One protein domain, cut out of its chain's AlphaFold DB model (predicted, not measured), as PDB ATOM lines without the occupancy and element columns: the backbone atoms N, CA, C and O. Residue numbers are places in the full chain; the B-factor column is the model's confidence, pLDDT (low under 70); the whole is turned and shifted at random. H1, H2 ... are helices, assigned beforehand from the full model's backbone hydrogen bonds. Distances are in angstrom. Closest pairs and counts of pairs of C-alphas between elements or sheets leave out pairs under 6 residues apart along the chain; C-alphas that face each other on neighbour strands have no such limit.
ATOM      1  N   ALA A 159      28.869  -0.423 -49.839       85.81
ATOM      2  CA  ALA A 159      28.818  -1.554 -48.918       85.81
ATOM      3  C   ALA A 159      29.924  -1.424 -47.861       85.81
ATOM      4  O   ALA A 159      31.008  -1.984 -48.016       85.81
ATOM      5  N   GLN A 160      29.677  -0.619 -46.823       86.81
ATOM      6  CA  GLN A 160      30.652  -0.343 -45.765       86.81
ATOM      7  C   GLN A 160      30.004  -0.377 -44.381       86.81
ATOM      8  O   GLN A 160      28.917   0.150 -44.175       86.81
ATOM      9  N   LEU A 161      30.720  -0.934 -43.401       85.44
ATOM     10  CA  LEU A 161      30.304  -0.984 -41.995       85.44
ATOM     11  C   LEU A 161      31.380  -0.388 -41.080       85.44
ATOM     12  O   LEU A 161      31.954  -1.076 -40.236       85.44
ATOM     13  N   ALA A 162      31.688   0.900 -41.250       76.69
ATOM     14  CA  ALA A 162      32.826   1.563 -40.597       76.69
ATOM     15  C   ALA A 162      32.867   1.399 -39.061       76.69
ATOM     16  O   ALA A 162      33.941   1.204 -38.497       76.69
ATOM     17  N   ALA A 163      31.711   1.412 -38.389       77.69
ATOM     18  CA  ALA A 163      31.610   1.290 -36.930       77.69
ATOM     19  C   ALA A 163      31.457  -0.158 -36.414       77.69
ATOM     20  O   ALA A 163      31.399  -0.372 -35.203       77.69
ATOM     21  N   PHE A 164      31.375  -1.157 -37.299       85.56
ATOM     22  CA  PHE A 164      31.217  -2.551 -36.886       85.56
ATOM     23  C   PHE A 164      32.512  -3.092 -36.283       85.56
ATOM     24  O   PHE A 164      33.563  -3.042 -36.921       85.56
ATOM     25  N   ASN A 165      32.421  -3.633 -35.072       81.44
ATOM     26  CA  ASN A 165      33.485  -4.367 -34.401       81.44
ATOM     27  C   ASN A 165      32.875  -5.621 -33.777       81.44
ATOM     28  O   ASN A 165      31.754  -5.574 -33.268       81.44
ATOM     29  N   ILE A 166      33.609  -6.730 -33.807       79.06
ATOM     30  CA  ILE A 166      33.166  -7.969 -33.170       79.06
ATOM     31  C   ILE A 166      33.385  -7.825 -31.672       79.06
ATOM     32  O   ILE A 166      34.516  -7.661 -31.216       79.06
ATOM     33  N   ILE A 167      32.298  -7.881 -30.909       72.50
ATOM     34  CA  ILE A 167      32.371  -7.928 -29.453       72.50
ATOM     35  C   ILE A 167      32.288  -9.397 -29.059       72.50
ATOM     36  O   ILE A 167      31.237 -10.031 -29.188       72.50
ATOM     37  N   GLU A 168      33.404  -9.947 -28.588       62.94
ATOM     38  CA  GLU A 168      33.424 -11.283 -28.006       62.94
ATOM     39  C   GLU A 168      32.818 -11.245 -26.600       62.94
ATOM     40  O   GLU A 168      33.475 -10.923 -25.613       62.94
ATOM     41  N   THR A 169      31.540 -11.586 -26.486       52.28
ATOM     42  CA  THR A 169      30.917 -11.901 -25.199       52.28
ATOM     43  C   THR A 169      30.921 -13.409 -25.013       52.28
ATOM     44  O   THR A 169      30.001 -14.099 -25.445       52.28
ATOM     45  N   VAL A 170      31.946 -13.943 -24.348       51.31
ATOM     46  CA  VAL A 170      31.925 -15.341 -23.901       51.31
ATOM     47  C   VAL A 170      32.162 -15.402 -22.397       51.31
ATOM     48  O   VAL A 170      33.243 -15.110 -21.898       51.31
ATOM     49  N   ASN A 171      31.133 -15.812 -21.654       45.28
ATOM     50  CA  ASN A 171      31.319 -16.400 -20.331       45.28
ATOM     51  C   ASN A 171      31.581 -17.897 -20.545       45.28
ATOM     52  O   ASN A 171      30.654 -18.703 -20.480       45.28
ATOM     53  N   THR A 172      32.817 -18.273 -20.877       42.31
ATOM     54  CA  THR A 172      33.182 -19.689 -21.013       42.31
ATOM     55  C   THR A 172      33.413 -20.269 -19.621       42.31
ATOM     56  O   THR A 172      34.270 -19.779 -18.884       42.31
ATOM     57  N   PHE A 173      32.657 -21.306 -19.256       42.91
ATOM     58  CA  PHE A 173      32.891 -22.092 -18.045       42.91
ATOM     59  C   PHE A 173      33.547 -23.415 -18.442       42.91
ATOM     60  O   PHE A 173      33.006 -24.154 -19.262       42.91
ATOM     61  N   GLN A 174      34.708 -23.716 -17.868       39.81
ATOM     62  CA  GLN A 174      35.311 -25.044 -17.960       39.81
ATOM     63  C   GLN A 174      34.658 -25.942 -16.902       39.81
ATOM     64  O   GLN A 174      34.707 -25.610 -15.723       39.81
ATOM     65  N   ILE A 175      34.033 -27.051 -17.305       41.12
ATOM     66  CA  ILE A 175      33.563 -28.088 -16.373       41.12
ATOM     67  C   ILE A 175      34.549 -29.248 -16.467       41.12
ATOM     68  O   ILE A 175      34.546 -29.992 -17.447       41.12
ATOM     69  N   ASP A 176      35.410 -29.375 -15.462       40.97
ATOM     70  CA  ASP A 176      36.323 -30.507 -15.332       40.97
ATOM     71  C   ASP A 176      35.567 -31.676 -14.685       40.97
ATOM     72  O   ASP A 176      35.103 -31.581 -13.546       40.97
ATOM     73  N   VAL A 177      35.364 -32.765 -15.427       44.34
ATOM     74  CA  VAL A 177      34.646 -33.950 -14.936       44.34
ATOM     75  C   VAL A 177      35.664 -35.020 -14.575       44.34
ATOM     76  O   VAL A 177      35.724 -36.075 -15.193       44.34
ATOM     77  N   ASN A 178      36.477 -34.746 -13.558       48.56
ATOM     78  CA  ASN A 178      37.260 -35.769 -12.878       48.56
ATOM     79  C   ASN A 178      37.150 -35.570 -11.363       48.56
ATOM     80  O   ASN A 178      37.661 -34.612 -10.796       48.56
ATOM     81  N   ALA A 179      36.448 -36.514 -10.728       46.19
ATOM     82  CA  ALA A 179      36.254 -36.663  -9.285       46.19
ATOM     83  C   ALA A 179      35.579 -35.476  -8.548       46.19
ATOM     84  O   ALA A 179      36.217 -34.623  -7.942       46.19
ATOM     85  N   ALA A 180      34.242 -35.512  -8.510       50.31
ATOM     86  CA  ALA A 180      33.372 -34.968  -7.453       50.31
ATOM     87  C   ALA A 180      33.508 -33.484  -7.025       50.31
ATOM     88  O   ALA A 180      33.016 -33.123  -5.953       50.31
ATOM     89  N   ARG A 181      34.079 -32.592  -7.842       43.28
ATOM     90  CA  ARG A 181      34.020 -31.140  -7.604       43.28
ATOM     91  C   ARG A 181      33.926 -30.356  -8.912       43.28
ATOM     92  O   ARG A 181      34.800 -30.459  -9.757       43.28
ATOM     93  N   VAL A 182      32.869 -29.555  -9.052       44.72
ATOM     94  CA  VAL A 182      32.703 -28.606 -10.163       44.72
ATOM     95  C   VAL A 182      33.375 -27.291  -9.767       44.72
ATOM     96  O   VAL A 182      32.906 -26.617  -8.849       44.72
ATOM     97  N   GLU A 183      34.474 -26.928 -10.430       43.50
ATOM     98  CA  GLU A 183      35.085 -25.598 -10.317       43.50
ATOM     99  C   GLU A 183      34.626 -24.702 -11.472       43.50
ATOM    100  O   GLU A 183      34.793 -25.044 -12.637       43.50
ATOM    101  N   TYR A 184      34.082 -23.526 -11.150       43.09
ATOM    102  CA  TYR A 184      33.756 -22.495 -12.133       43.09
ATOM    103  C   TYR A 184      34.929 -21.520 -12.239       43.09
ATOM    104  O   TYR A 184      35.173 -20.740 -11.317       43.09
ATOM    105  N   ARG A 185      35.648 -21.531 -13.365       49.94
ATOM    106  CA  ARG A 185      36.691 -20.540 -13.662       49.94
ATOM    107  C   ARG A 185      36.312 -19.759 -14.915       49.94
ATOM    108  O   ARG A 185      36.039 -20.354 -15.952       49.94
ATOM    109  N   LYS A 186      36.266 -18.428 -14.798       45.25
ATOM    110  CA  LYS A 186      36.043 -17.517 -15.926       45.25
ATOM    111  C   LYS A 186      37.349 -17.436 -16.719       45.25
ATOM    112  O   LYS A 186      38.358 -17.008 -16.164       45.25
ATOM    113  N   ILE A 187      37.344 -17.913 -17.960       50.84
ATOM    114  CA  ILE A 187      38.518 -17.865 -18.842       50.84
ATOM    115  C   ILE A 187      38.542 -16.516 -19.562       50.84
ATOM    116  O   ILE A 187      37.505 -16.050 -20.031       50.84
ATOM    117  N   ASP A 188      39.723 -15.909 -19.650       49.03
ATOM    118  CA  ASP A 188      39.963 -14.717 -20.461       49.03
ATOM    119  C   ASP A 188      40.179 -15.142 -21.926       49.03
ATOM    120  O   ASP A 188      41.156 -15.821 -22.253       49.03
ATOM    121  N   THR A 189      39.221 -14.839 -22.808       52.06
ATOM    122  CA  THR A 189      39.179 -15.395 -24.174       52.06
ATOM    123  C   THR A 189      40.222 -14.815 -25.121       52.06
ATOM    124  O   THR A 189      40.483 -15.422 -26.158       52.06
ATOM    125  N   ALA A 190      40.894 -13.723 -24.739       52.06
ATOM    126  CA  ALA A 190      41.987 -13.134 -25.512       52.06
ATOM    127  C   ALA A 190      43.153 -14.114 -25.772       52.06
ATOM    128  O   ALA A 190      43.917 -13.920 -26.712       52.06
ATOM    129  N   GLN A 191      43.286 -15.180 -24.972       47.94
ATOM    130  CA  GLN A 191      44.321 -16.210 -25.137       47.94
ATOM    131  C   GLN A 191      43.899 -17.402 -26.014       47.94
ATOM    132  O   GLN A 191      44.731 -18.254 -26.314       47.94
ATOM    133  N   LEU A 192      42.626 -17.503 -26.418       56.03
ATOM    134  CA  LEU A 192      42.097 -18.711 -27.063       56.03
ATOM    135  C   LEU A 192      42.276 -18.763 -28.586       56.03
ATOM    136  O   LEU A 192      41.915 -19.786 -29.161       56.03
ATOM    137  N   HIS A 193      42.827 -17.723 -29.236       58.31
ATOM    138  CA  HIS A 193      43.149 -17.718 -30.677       58.31
ATOM    139  C   HIS A 193      42.042 -18.347 -31.557       58.31
ATOM    140  O   HIS A 193      42.300 -19.070 -32.516       58.31
ATOM    141  N   LEU A 194      40.771 -18.109 -31.204       60.75
ATOM    142  CA  LEU A 194      39.613 -18.806 -31.783       60.75
ATOM    143  C   LEU A 194      39.424 -18.514 -33.281       60.75
ATOM    144  O   LEU A 194      38.743 -19.268 -33.973       60.75
ATOM    145  N   ASP A 195      40.036 -17.439 -33.772       58.78
ATOM    146  CA  ASP A 195      40.019 -17.038 -35.177       58.78
ATOM    147  C   ASP A 195      41.077 -17.763 -36.027       58.78
ATOM    148  O   ASP A 195      40.952 -17.780 -37.251       58.78
ATOM    149  N   ASP A 196      42.063 -18.410 -35.391       56.59
ATOM    150  CA  ASP A 196      43.118 -19.196 -36.051       56.59
ATOM    151  C   ASP A 196      42.664 -20.639 -36.358       56.59
ATOM    152  O   ASP A 196      43.355 -21.393 -37.049       56.59
ATOM    153  N   ALA A 197      41.478 -21.037 -35.881       58.31
ATOM    154  CA  ALA A 197      40.855 -22.302 -36.247       58.31
ATOM    155  C   ALA A 197      40.247 -22.206 -37.665       58.31
ATOM    156  O   ALA A 197      39.425 -21.317 -37.923       58.31
ATOM    157  N   PRO A 198      40.600 -23.108 -38.601       56.38
ATOM    158  CA  PRO A 198      40.058 -23.068 -39.952       56.38
ATOM    159  C   PRO A 198      38.553 -23.349 -39.940       56.38
ATOM    160  O   PRO A 198      38.101 -24.437 -39.584       56.38
ATOM    161  N   SER A 199      37.768 -22.354 -40.352       60.59
ATOM    162  CA  SER A 199      36.350 -22.527 -40.652       60.59
ATOM    163  C   SER A 199      36.190 -23.321 -41.954       60.59
ATOM    164  O   SER A 199      36.804 -22.988 -42.964       60.59
ATOM    165  N   HIS A 200      35.329 -24.342 -41.962       75.38
ATOM    166  CA  HIS A 200      34.919 -25.037 -43.193       75.38
ATOM    167  C   HIS A 200      33.897 -24.239 -44.025       75.38
ATOM    168  O   HIS A 200      33.472 -24.702 -45.079       75.38
ATOM    169  N   VAL A 201      33.476 -23.068 -43.536       82.94
ATOM    170  CA  VAL A 201      32.508 -22.177 -44.187       82.94
ATOM    171  C   VAL A 201      33.257 -21.248 -45.134       82.94
ATOM    172  O   VAL A 201      34.160 -20.536 -44.695       82.94
ATOM    173  N   SER A 202      32.879 -21.242 -46.412       89.56
ATOM    174  CA  SER A 202      33.431 -20.327 -47.414       89.56
ATOM    175  C   SER A 202      32.807 -18.925 -47.331       89.56
ATOM    176  O   SER A 202      31.779 -18.713 -46.686       89.56
ATOM    177  N   GLU A 203      33.404 -17.947 -48.023       90.69
ATOM    178  CA  GLU A 203      32.807 -16.613 -48.209       90.69
ATOM    179  C   GLU A 203      31.396 -16.711 -48.812       90.69
ATOM    180  O   GLU A 203      30.469 -16.051 -48.344       90.69
ATOM    181  N   GLN A 204      31.218 -17.592 -49.802       91.38
ATOM    182  CA  GLN A 204      29.934 -17.812 -50.467       91.38
ATOM    183  C   GLN A 204      28.884 -18.384 -49.511       91.38
ATOM    184  O   GLN A 204      27.732 -17.962 -49.560       91.38
ATOM    185  N   ASP A 205      29.276 -19.284 -48.607       91.94
ATOM    186  CA  ASP A 205      28.367 -19.849 -47.608       91.94
ATOM    187  C   ASP A 205      27.903 -18.789 -46.599       91.94
ATOM    188  O   ASP A 205      26.728 -18.759 -46.223       91.94
ATOM    189  N   LEU A 206      28.801 -17.886 -46.179       93.19
ATOM    190  CA  LEU A 206      28.443 -16.768 -45.304       93.19
ATOM    191  C   LEU A 206      27.492 -15.794 -46.012       93.19
ATOM    192  O   LEU A 206      26.492 -15.389 -45.420       93.19
ATOM    193  N   VAL A 207      27.764 -15.451 -47.275       94.75
ATOM    194  CA  VAL A 207      26.882 -14.592 -48.082       94.75
ATOM    195  C   VAL A 207      25.515 -15.246 -48.290       94.75
ATOM    196  O   VAL A 207      24.503 -14.581 -48.105       94.75
ATOM    197  N   ALA A 208      25.459 -16.541 -48.609       93.56
ATOM    198  CA  ALA A 208      24.201 -17.269 -48.782       93.56
ATOM    199  C   ALA A 208      23.386 -17.338 -47.482       93.56
ATOM    200  O   ALA A 208      22.158 -17.228 -47.505       93.56
ATOM    201  N   TRP A 209      24.059 -17.488 -46.338       95.50
ATOM    202  CA  TRP A 209      23.407 -17.408 -45.036       95.50
ATOM    203  C   TRP A 209      22.846 -16.001 -44.788       95.50
ATOM    204  O   TRP A 209      21.663 -15.874 -44.485       95.50
ATOM    205  N   LEU A 210      23.647 -14.948 -45.000       95.44
ATOM    206  CA  LEU A 210      23.211 -13.554 -44.854       95.44
ATOM    207  C   LEU A 210      22.051 -13.196 -45.799       95.44
ATOM    208  O   LEU A 210      21.119 -12.531 -45.364       95.44
ATOM    209  N   ASP A 211      22.061 -13.667 -47.051       94.12
ATOM    210  CA  ASP A 211      20.989 -13.443 -48.040       94.12
ATOM    211  C   ASP A 211      19.640 -13.993 -47.560       94.12
ATOM    212  O   ASP A 211      18.586 -13.398 -47.790       94.12
ATOM    213  N   ARG A 212      19.663 -15.127 -46.851       94.12
ATOM    214  CA  ARG A 212      18.456 -15.717 -46.271       94.12
ATOM    215  C   ARG A 212      17.977 -14.949 -45.043       94.12
ATOM    216  O   ARG A 212      16.775 -14.738 -44.914       94.12
ATOM    217  N   GLU A 213      18.889 -14.566 -44.150       94.88
ATOM    218  CA  GLU A 213      18.538 -13.869 -42.905       94.88
ATOM    219  C   GLU A 213      18.114 -12.408 -43.144       94.88
ATOM    220  O   GLU A 213      17.270 -11.896 -42.419       94.88
ATOM    221  N   LEU A 214      18.658 -11.744 -44.170       93.12
ATOM    222  CA  LEU A 214      18.428 -10.323 -44.479       93.12
ATOM    223  C   LEU A 214      17.449 -10.102 -45.634       93.12
ATOM    224  O   LEU A 214      17.437  -9.034 -46.248       93.12
ATOM    225  N   ARG A 215      16.643 -11.113 -45.967       90.62
ATOM    226  CA  ARG A 215      15.668 -11.023 -47.053       90.62
ATOM    227  C   ARG A 215      14.614  -9.960 -46.745       90.62
ATOM    228  O   ARG A 215      13.988  -9.984 -45.691       90.62
ATOM    229  N   GLN A 216      14.372  -9.078 -47.711       83.25
ATOM    230  CA  GLN A 216      13.403  -7.990 -47.605       83.25
ATOM    231  C   GLN A 216      12.446  -8.012 -48.808       83.25
ATOM    232  O   GLN A 216      12.870  -8.374 -49.906       83.25
ATOM    233  N   PRO A 217      11.154  -7.686 -48.622       79.94
ATOM    234  CA  PRO A 217      10.151  -7.775 -49.688       79.94
ATOM    235  C   PRO A 217      10.350  -6.737 -50.805       79.94
ATOM    236  O   PRO A 217       9.940  -6.973 -51.937       79.94
ATOM    237  N   ASP A 218      10.982  -5.609 -50.492       75.25
ATOM    238  CA  ASP A 218      11.184  -4.441 -51.353       75.25
ATOM    239  C   ASP A 218      12.563  -4.409 -52.039       75.25
ATOM    240  O   ASP A 218      12.830  -3.524 -52.849       75.25
ATOM    241  N   VAL A 219      13.440  -5.382 -51.761       83.31
ATOM    242  CA  VAL A 219      14.769  -5.495 -52.380       83.31
ATOM    243  C   VAL A 219      14.862  -6.796 -53.163       83.31
ATOM    244  O   VAL A 219      14.693  -7.889 -52.624       83.31
ATOM    245  N   SER A 220      15.180  -6.698 -54.456       87.38
ATOM    246  CA  SER A 220      15.360  -7.898 -55.275       87.38
ATOM    247  C   SER A 220      16.558  -8.725 -54.793       87.38
ATOM    248  O   SER A 220      17.611  -8.187 -54.442       87.38
ATOM    249  N   GLN A 221      16.423 -10.053 -54.831       88.06
ATOM    250  CA  GLN A 221      17.486 -10.966 -54.400       88.06
ATOM    251  C   GLN A 221      18.838 -10.702 -55.103       88.06
ATOM    252  O   GLN A 221      19.854 -10.673 -54.411       88.06
ATOM    253  N   PRO A 222      18.904 -10.420 -56.425       90.62
ATOM    254  CA  PRO A 222      20.175 -10.090 -57.076       90.62
ATOM    255  C   PRO A 222      20.850  -8.827 -56.519       90.62
ATOM    256  O   PRO A 222      22.076  -8.789 -56.392       90.62
ATOM    257  N   GLN A 223      20.070  -7.798 -56.161       90.19
ATOM    258  CA  GLN A 223      20.612  -6.578 -55.553       90.19
ATOM    259  C   GLN A 223      21.168  -6.859 -54.156       90.19
ATOM    260  O   GLN A 223      22.282  -6.430 -53.849       90.19
ATOM    261  N   LEU A 224      20.426  -7.615 -53.340       91.75
ATOM    262  CA  LEU A 224      20.853  -7.984 -51.992       91.75
ATOM    263  C   LEU A 224      22.146  -8.805 -52.027       91.75
ATOM    264  O   LEU A 224      23.114  -8.438 -51.366       91.75
ATOM    265  N   GLN A 225      22.221  -9.845 -52.859       91.88
ATOM    266  CA  GLN A 225      23.429 -10.667 -52.989       91.88
ATOM    267  C   GLN A 225      24.642  -9.854 -53.451       91.88
ATOM    268  O   GLN A 225      25.725  -9.981 -52.877       91.88
ATOM    269  N   THR A 226      24.462  -8.970 -54.438       92.31
ATOM    270  CA  THR A 226      25.533  -8.080 -54.921       92.31
ATOM    271  C   THR A 226      26.028  -7.149 -53.813       92.31
ATOM    272  O   THR A 226      27.228  -6.890 -53.686       92.31
ATOM    273  N   TYR A 227      25.118  -6.638 -52.984       93.88
ATOM    274  CA  TYR A 227      25.465  -5.801 -51.843       93.88
ATOM    275  C   TYR A 227      26.201  -6.585 -50.749       93.88
ATOM    276  O   TYR A 227      27.267  -6.153 -50.313       93.88
ATOM    277  N   LEU A 228      25.689  -7.756 -50.358       94.56
ATOM    278  CA  LEU A 228      26.284  -8.606 -49.323       94.56
ATOM    279  C   LEU A 228      27.676  -9.108 -49.707       94.56
ATOM    280  O   LEU A 228      28.571  -9.101 -48.866       94.56
ATOM    281  N   LEU A 229      27.886  -9.480 -50.972       94.25
ATOM    282  CA  LEU A 229      29.201  -9.886 -51.463       94.25
ATOM    283  C   LEU A 229      30.225  -8.755 -51.295       94.25
ATOM    284  O   LEU A 229      31.272  -8.956 -50.685       94.25
ATOM    285  N   ARG A 230      29.896  -7.540 -51.754       94.38
ATOM    286  CA  ARG A 230      30.775  -6.369 -51.586       94.38
ATOM    287  C   ARG A 230      31.000  -6.024 -50.114       94.38
ATOM    288  O   ARG A 230      32.108  -5.644 -49.751       94.38
ATOM    289  N   MET A 231      29.980  -6.184 -49.271       94.06
ATOM    290  CA  MET A 231      30.076  -5.946 -47.829       94.06
ATOM    291  C   MET A 231      31.070  -6.904 -47.169       94.06
ATOM    292  O   MET A 231      31.973  -6.472 -46.456       94.06
ATOM    293  N   VAL A 232      30.937  -8.209 -47.426       93.81
ATOM    294  CA  VAL A 232      31.855  -9.218 -46.883       93.81
ATOM    295  C   VAL A 232      33.271  -8.985 -47.413       93.81
ATOM    296  O   VAL A 232      34.219  -9.001 -46.630       93.81
ATOM    297  N   GLN A 233      33.427  -8.658 -48.698       93.31
ATOM    298  CA  GLN A 233      34.731  -8.327 -49.280       93.31
ATOM    299  C   GLN A 233      35.374  -7.094 -48.638       93.31
ATOM    300  O   GLN A 233      36.566  -7.143 -48.338       93.31
ATOM    301  N   ASN A 234      34.613  -6.029 -48.373       93.81
ATOM    302  CA  ASN A 234      35.106  -4.852 -47.657       93.81
ATOM    303  C   ASN A 234      35.579  -5.216 -46.237       93.81
ATOM    304  O   ASN A 234      36.646  -4.780 -45.804       93.81
ATOM    305  N   LEU A 235      34.830  -6.060 -45.521       92.69
ATOM    306  CA  LEU A 235      35.204  -6.493 -44.171       92.69
ATOM    307  C   LEU A 235      36.475  -7.361 -44.159       92.69
ATOM    308  O   LEU A 235      37.330  -7.196 -43.285       92.69
ATOM    309  N   LEU A 236      36.622  -8.256 -45.135       91.81
ATOM    310  CA  LEU A 236      37.787  -9.136 -45.246       91.81
ATOM    311  C   LEU A 236      39.047  -8.381 -45.688       91.81
ATOM    312  O   LEU A 236      40.107  -8.547 -45.087       91.81
ATOM    313  N   HIS A 237      38.950  -7.540 -46.719       91.50
ATOM    314  CA  HIS A 237      40.123  -6.946 -47.367       91.50
ATOM    315  C   HIS A 237      40.472  -5.563 -46.808       91.50
ATOM    316  O   HIS A 237      41.626  -5.320 -46.448       91.50
ATOM    317  N   ASP A 238      39.483  -4.676 -46.671       88.81
ATOM    318  CA  ASP A 238      39.725  -3.285 -46.267       88.81
ATOM    319  C   ASP A 238      39.793  -3.155 -44.743       88.81
ATOM    320  O   ASP A 238      40.662  -2.469 -44.202       88.81
ATOM    321  N   ARG A 239      38.905  -3.860 -44.028       89.00
ATOM    322  CA  ARG A 239      38.895  -3.912 -42.554       89.00
ATOM    323  C   ARG A 239      39.780  -5.017 -41.973       89.00
ATOM    324  O   ARG A 239      39.952  -5.048 -40.756       89.00
ATOM    325  N   ARG A 240      40.364  -5.878 -42.821       89.12
ATOM    326  CA  ARG A 240      41.287  -6.971 -42.454       89.12
ATOM    327  C   ARG A 240      40.734  -7.930 -41.390       89.12
ATOM    328  O   ARG A 240      41.486  -8.425 -40.552       89.12
ATOM    329  N   MET A 241      39.425  -8.179 -41.396       89.06
ATOM    330  CA  MET A 241      38.786  -9.144 -40.495       89.06
ATOM    331  C   MET A 241      38.931 -10.560 -41.061       89.06
ATOM    332  O   MET A 241      38.924 -10.746 -42.276       89.06
ATOM    333  N   THR A 242      39.048 -11.577 -40.207       90.00
ATOM    334  CA  THR A 242      39.127 -12.970 -40.678       90.00
ATOM    335  C   THR A 242      37.734 -13.528 -40.971       90.00
ATOM    336  O   THR A 242      36.744 -13.156 -40.334       90.00
ATOM    337  N   LEU A 243      37.648 -14.472 -41.913       89.44
ATOM    338  CA  LEU A 243      36.389 -15.154 -42.220       89.44
ATOM    339  C   LEU A 243      35.848 -15.911 -40.998       89.44
ATOM    340  O   LEU A 243      34.651 -15.856 -40.725       89.44
ATOM    341  N   THR A 244      36.724 -16.561 -40.223       87.75
ATOM    342  CA  THR A 244      36.349 -17.254 -38.982       87.75
ATOM    343  C   THR A 244      35.692 -16.301 -37.984       87.75
ATOM    344  O   THR A 244      34.622 -16.620 -37.458       87.75
ATOM    345  N   ALA A 245      36.253 -15.103 -37.784       86.00
ATOM    346  CA  ALA A 245      35.683 -14.102 -36.888       86.00
ATOM    347  C   ALA A 245      34.290 -13.643 -37.359       86.00
ATOM    348  O   ALA A 245      33.341 -13.615 -36.570       86.00
ATOM    349  N   LEU A 246      34.126 -13.357 -38.658       89.94
ATOM    350  CA  LEU A 246      32.831 -12.967 -39.231       89.94
ATOM    351  C   LEU A 246      31.778 -14.079 -39.107       89.94
ATOM    352  O   LEU A 246      30.630 -13.794 -38.772       89.94
ATOM    353  N   VAL A 247      32.159 -15.343 -39.319       89.88
ATOM    354  CA  VAL A 247      31.261 -16.500 -39.164       89.88
ATOM    355  C   VAL A 247      30.841 -16.682 -37.704       89.88
ATOM    356  O   VAL A 247      29.659 -16.911 -37.432       89.88
ATOM    357  N   ARG A 248      31.766 -16.534 -36.746       86.94
ATOM    358  CA  ARG A 248      31.459 -16.584 -35.304       86.94
ATOM    359  C   ARG A 248      30.516 -15.453 -34.891       86.94
ATOM    360  O   ARG A 248      29.582 -15.677 -34.122       86.94
ATOM    361  N   ALA A 249      30.713 -14.263 -35.451       88.31
ATOM    362  CA  ALA A 249      29.907 -13.078 -35.191       88.31
ATOM    363  C   ALA A 249      28.727 -12.897 -36.162       88.31
ATOM    364  O   ALA A 249      28.131 -11.822 -36.190       88.31
ATOM    365  N   ARG A 250      28.349 -13.921 -36.944       90.69
ATOM    366  CA  ARG A 250      27.402 -13.788 -38.069       90.69
ATOM    367  C   ARG A 250      26.059 -13.149 -37.706       90.69
ATOM    368  O   ARG A 250      25.501 -12.414 -38.508       90.69
ATOM    369  N   PHE A 251      25.564 -13.360 -36.486       90.12
ATOM    370  CA  PHE A 251      24.335 -12.718 -36.004       90.12
ATOM    371  C   PHE A 251      24.532 -11.232 -35.673       90.12
ATOM    372  O   PHE A 251      23.674 -10.420 -36.007       90.12
ATOM    373  N   GLN A 252      25.665 -10.860 -35.062       89.50
ATOM    374  CA  GLN A 252      26.016  -9.449 -34.844       89.50
ATOM    375  C   GLN A 252      26.217  -8.742 -36.190       89.50
ATOM    376  O   GLN A 252      25.761  -7.616 -36.373       89.50
ATOM    377  N   LEU A 253      26.861  -9.429 -37.140       92.44
ATOM    378  CA  LEU A 253      27.052  -8.948 -38.501       92.44
ATOM    379  C   LEU A 253      25.712  -8.746 -39.215       92.44
ATOM    380  O   LEU A 253      25.488  -7.670 -39.757       92.44
ATOM    381  N   ALA A 254      24.805  -9.725 -39.170       93.75
ATOM    382  CA  ALA A 254      23.473  -9.599 -39.760       93.75
ATOM    383  C   ALA A 254      22.718  -8.386 -39.191       93.75
ATOM    384  O   ALA A 254      22.272  -7.542 -39.958       93.75
ATOM    385  N   GLN A 255      22.674  -8.222 -37.864       90.94
ATOM    386  CA  GLN A 255      22.032  -7.058 -37.234       90.94
ATOM    387  C   GLN A 255      22.676  -5.725 -37.644       90.94
ATOM    388  O   GLN A 255      21.983  -4.722 -37.810       90.94
ATOM    389  N   ALA A 256      24.003  -5.687 -37.789       91.88
ATOM    390  CA  ALA A 256      24.706  -4.490 -38.236       91.88
ATOM    391  C   ALA A 256      24.388  -4.157 -39.702       91.88
ATOM    392  O   ALA A 256      24.121  -2.998 -40.015       91.88
ATOM    393  N   ILE A 257      24.369  -5.164 -40.581       92.94
ATOM    394  CA  ILE A 257      24.008  -4.996 -41.993       92.94
ATOM    395  C   ILE A 257      22.545  -4.562 -42.125       92.94
ATOM    396  O   ILE A 257      22.264  -3.652 -42.894       92.94
ATOM    397  N   GLU A 258      21.623  -5.159 -41.369       92.25
ATOM    398  CA  GLU A 258      20.201  -4.794 -41.380       92.25
ATOM    399  C   GLU A 258      19.996  -3.310 -41.049       92.25
ATOM    400  O   GLU A 258      19.334  -2.589 -41.797       92.25
ATOM    401  N   ARG A 259      20.635  -2.825 -39.974       90.69
ATOM    402  CA  ARG A 259      20.597  -1.405 -39.592       90.69
ATOM    403  C   ARG A 259      21.205  -0.499 -40.656       90.69
ATOM    404  O   ARG A 259      20.702   0.599 -40.867       90.69
ATOM    405  N   GLU A 260      22.276  -0.939 -41.311       91.38
ATOM    406  CA  GLU A 260      22.906  -0.162 -42.377       91.38
ATOM    407  C   GLU A 260      22.030  -0.091 -43.631       91.38
ATOM    408  O   GLU A 260      21.899   0.981 -44.214       91.38
ATOM    409  N   ILE A 261      21.374  -1.192 -44.015       89.88
ATOM    410  CA  ILE A 261      20.400  -1.201 -45.115       89.88
ATOM    411  C   ILE A 261      19.253  -0.231 -44.809       89.88
ATOM    412  O   ILE A 261      18.906   0.582 -45.662       89.88
ATOM    413  N   GLU A 262      18.712  -0.257 -43.588       87.75
ATOM    414  CA  GLU A 262      17.660   0.674 -43.169       87.75
ATOM    415  C   GLU A 262      18.135   2.134 -43.189       87.75
ATOM    416  O   GLU A 262      17.447   3.009 -43.709       87.75
ATOM    417  N   ARG A 263      19.351   2.410 -42.702       88.44
ATOM    418  CA  ARG A 263      19.949   3.754 -42.751       88.44
ATOM    419  C   ARG A 263      20.102   4.250 -44.189       88.44
ATOM    420  O   ARG A 263      19.779   5.398 -44.489       88.44
ATOM    421  N   LEU A 264      20.615   3.405 -45.081       87.81
ATOM    422  CA  LEU A 264      20.758   3.722 -46.500       87.81
ATOM    423  C   LEU A 264      19.390   3.992 -47.141       87.81
ATOM    424  O   LEU A 264      19.270   4.962 -47.890       87.81
TER     425      LEU A 264
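AT A GLANCE: This is residues 159 to 264 of the 443 residues of the protein "Type III restriction protein res subunit" of Thiomonas sp. CB2 (UniProt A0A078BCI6). Four helices gather in a loose cluster at one end, and from it a long narrow loop without a named helix or strand sticks out, with Ala 179 near its tip; this arm, not the helical body, makes the length. In the body H2, the longest helix, crosses H1 at a steep tilt, H4 touches H1 with its residues 250 to 254 alone, and the short H3 makes a corner with H4. The printed part has 106 residues and four named helices in the order H1, H2, H3, H4, with no named strand; the class is all helix, though the helices hold 50 of the 106 residues. The whole is loose, with a radius of gyration of the C-alphas of 17.3 A, and the C-alphas span 58 by 28 by 26 A.

HOW THE PARTS SIT: H2, residues 221 to 238, touches H1, residues 203 to 213, at a steep tilt of 49 degrees, opposite ways. Their closest C-alphas, those of Val 207 and Leu 228, are 6.1 A apart. H4, residues 250 to 264, touches H1 with residues 250 to 254 alone, at a steep tilt of 65 degrees, the same way; the closest C-alphas, of Leu 210 and Ala 254, are 6.5 A apart. H2 and H4 are near each other, with 6 pairs of C-alphas within 10 A. H3, residues 243 to 248, is close to but not clearly touching H1, with the closest C-alphas, of Leu 206 and Val 247, 6.8 A apart and a shallow tilt of 34 degrees, only just short of steep. H3 is also close to but not clearly touching H4, about perpendicular at 82 degrees, with the closest C-alphas, of Leu 246 and Leu 253, 7.1 A apart. H3 is likewise close to but not clearly touching H2, where the closest C-alphas, of Leu 236 and Leu 243, are 6.9 A apart. In H1, H2, H3 and H4 every O i to N i+4 pair is within hydrogen-bond range.

IN THESE COORDINATES: H2 is 24.9 A from first to last C-alpha, H4 20.5 A, H1 15.5 A and H3 8.6 A. C-alpha 203, where H1 begins, is at (32.807, -16.613, -48.209). C-alpha 264, where H4 ends, is at (20.758, 3.722, -46.500). C-alpha 179 is at (36.254, -36.663, -9.285).

THE WHOLE: The C-alphas of Ala 179 and Asp 218 are the two farthest apart, 58.6 A, while those of Ala 159 and Leu 264, the first and last printed, are 9.9 A apart. Residues 159 to 202 hold no named element. The links H2 to H3 and H3 to H4 are tight, H1 to H2 is short, and the printed part has no cut. The mean pLDDT of the printed part is 77.3, and residues 168 to 199 are under 70.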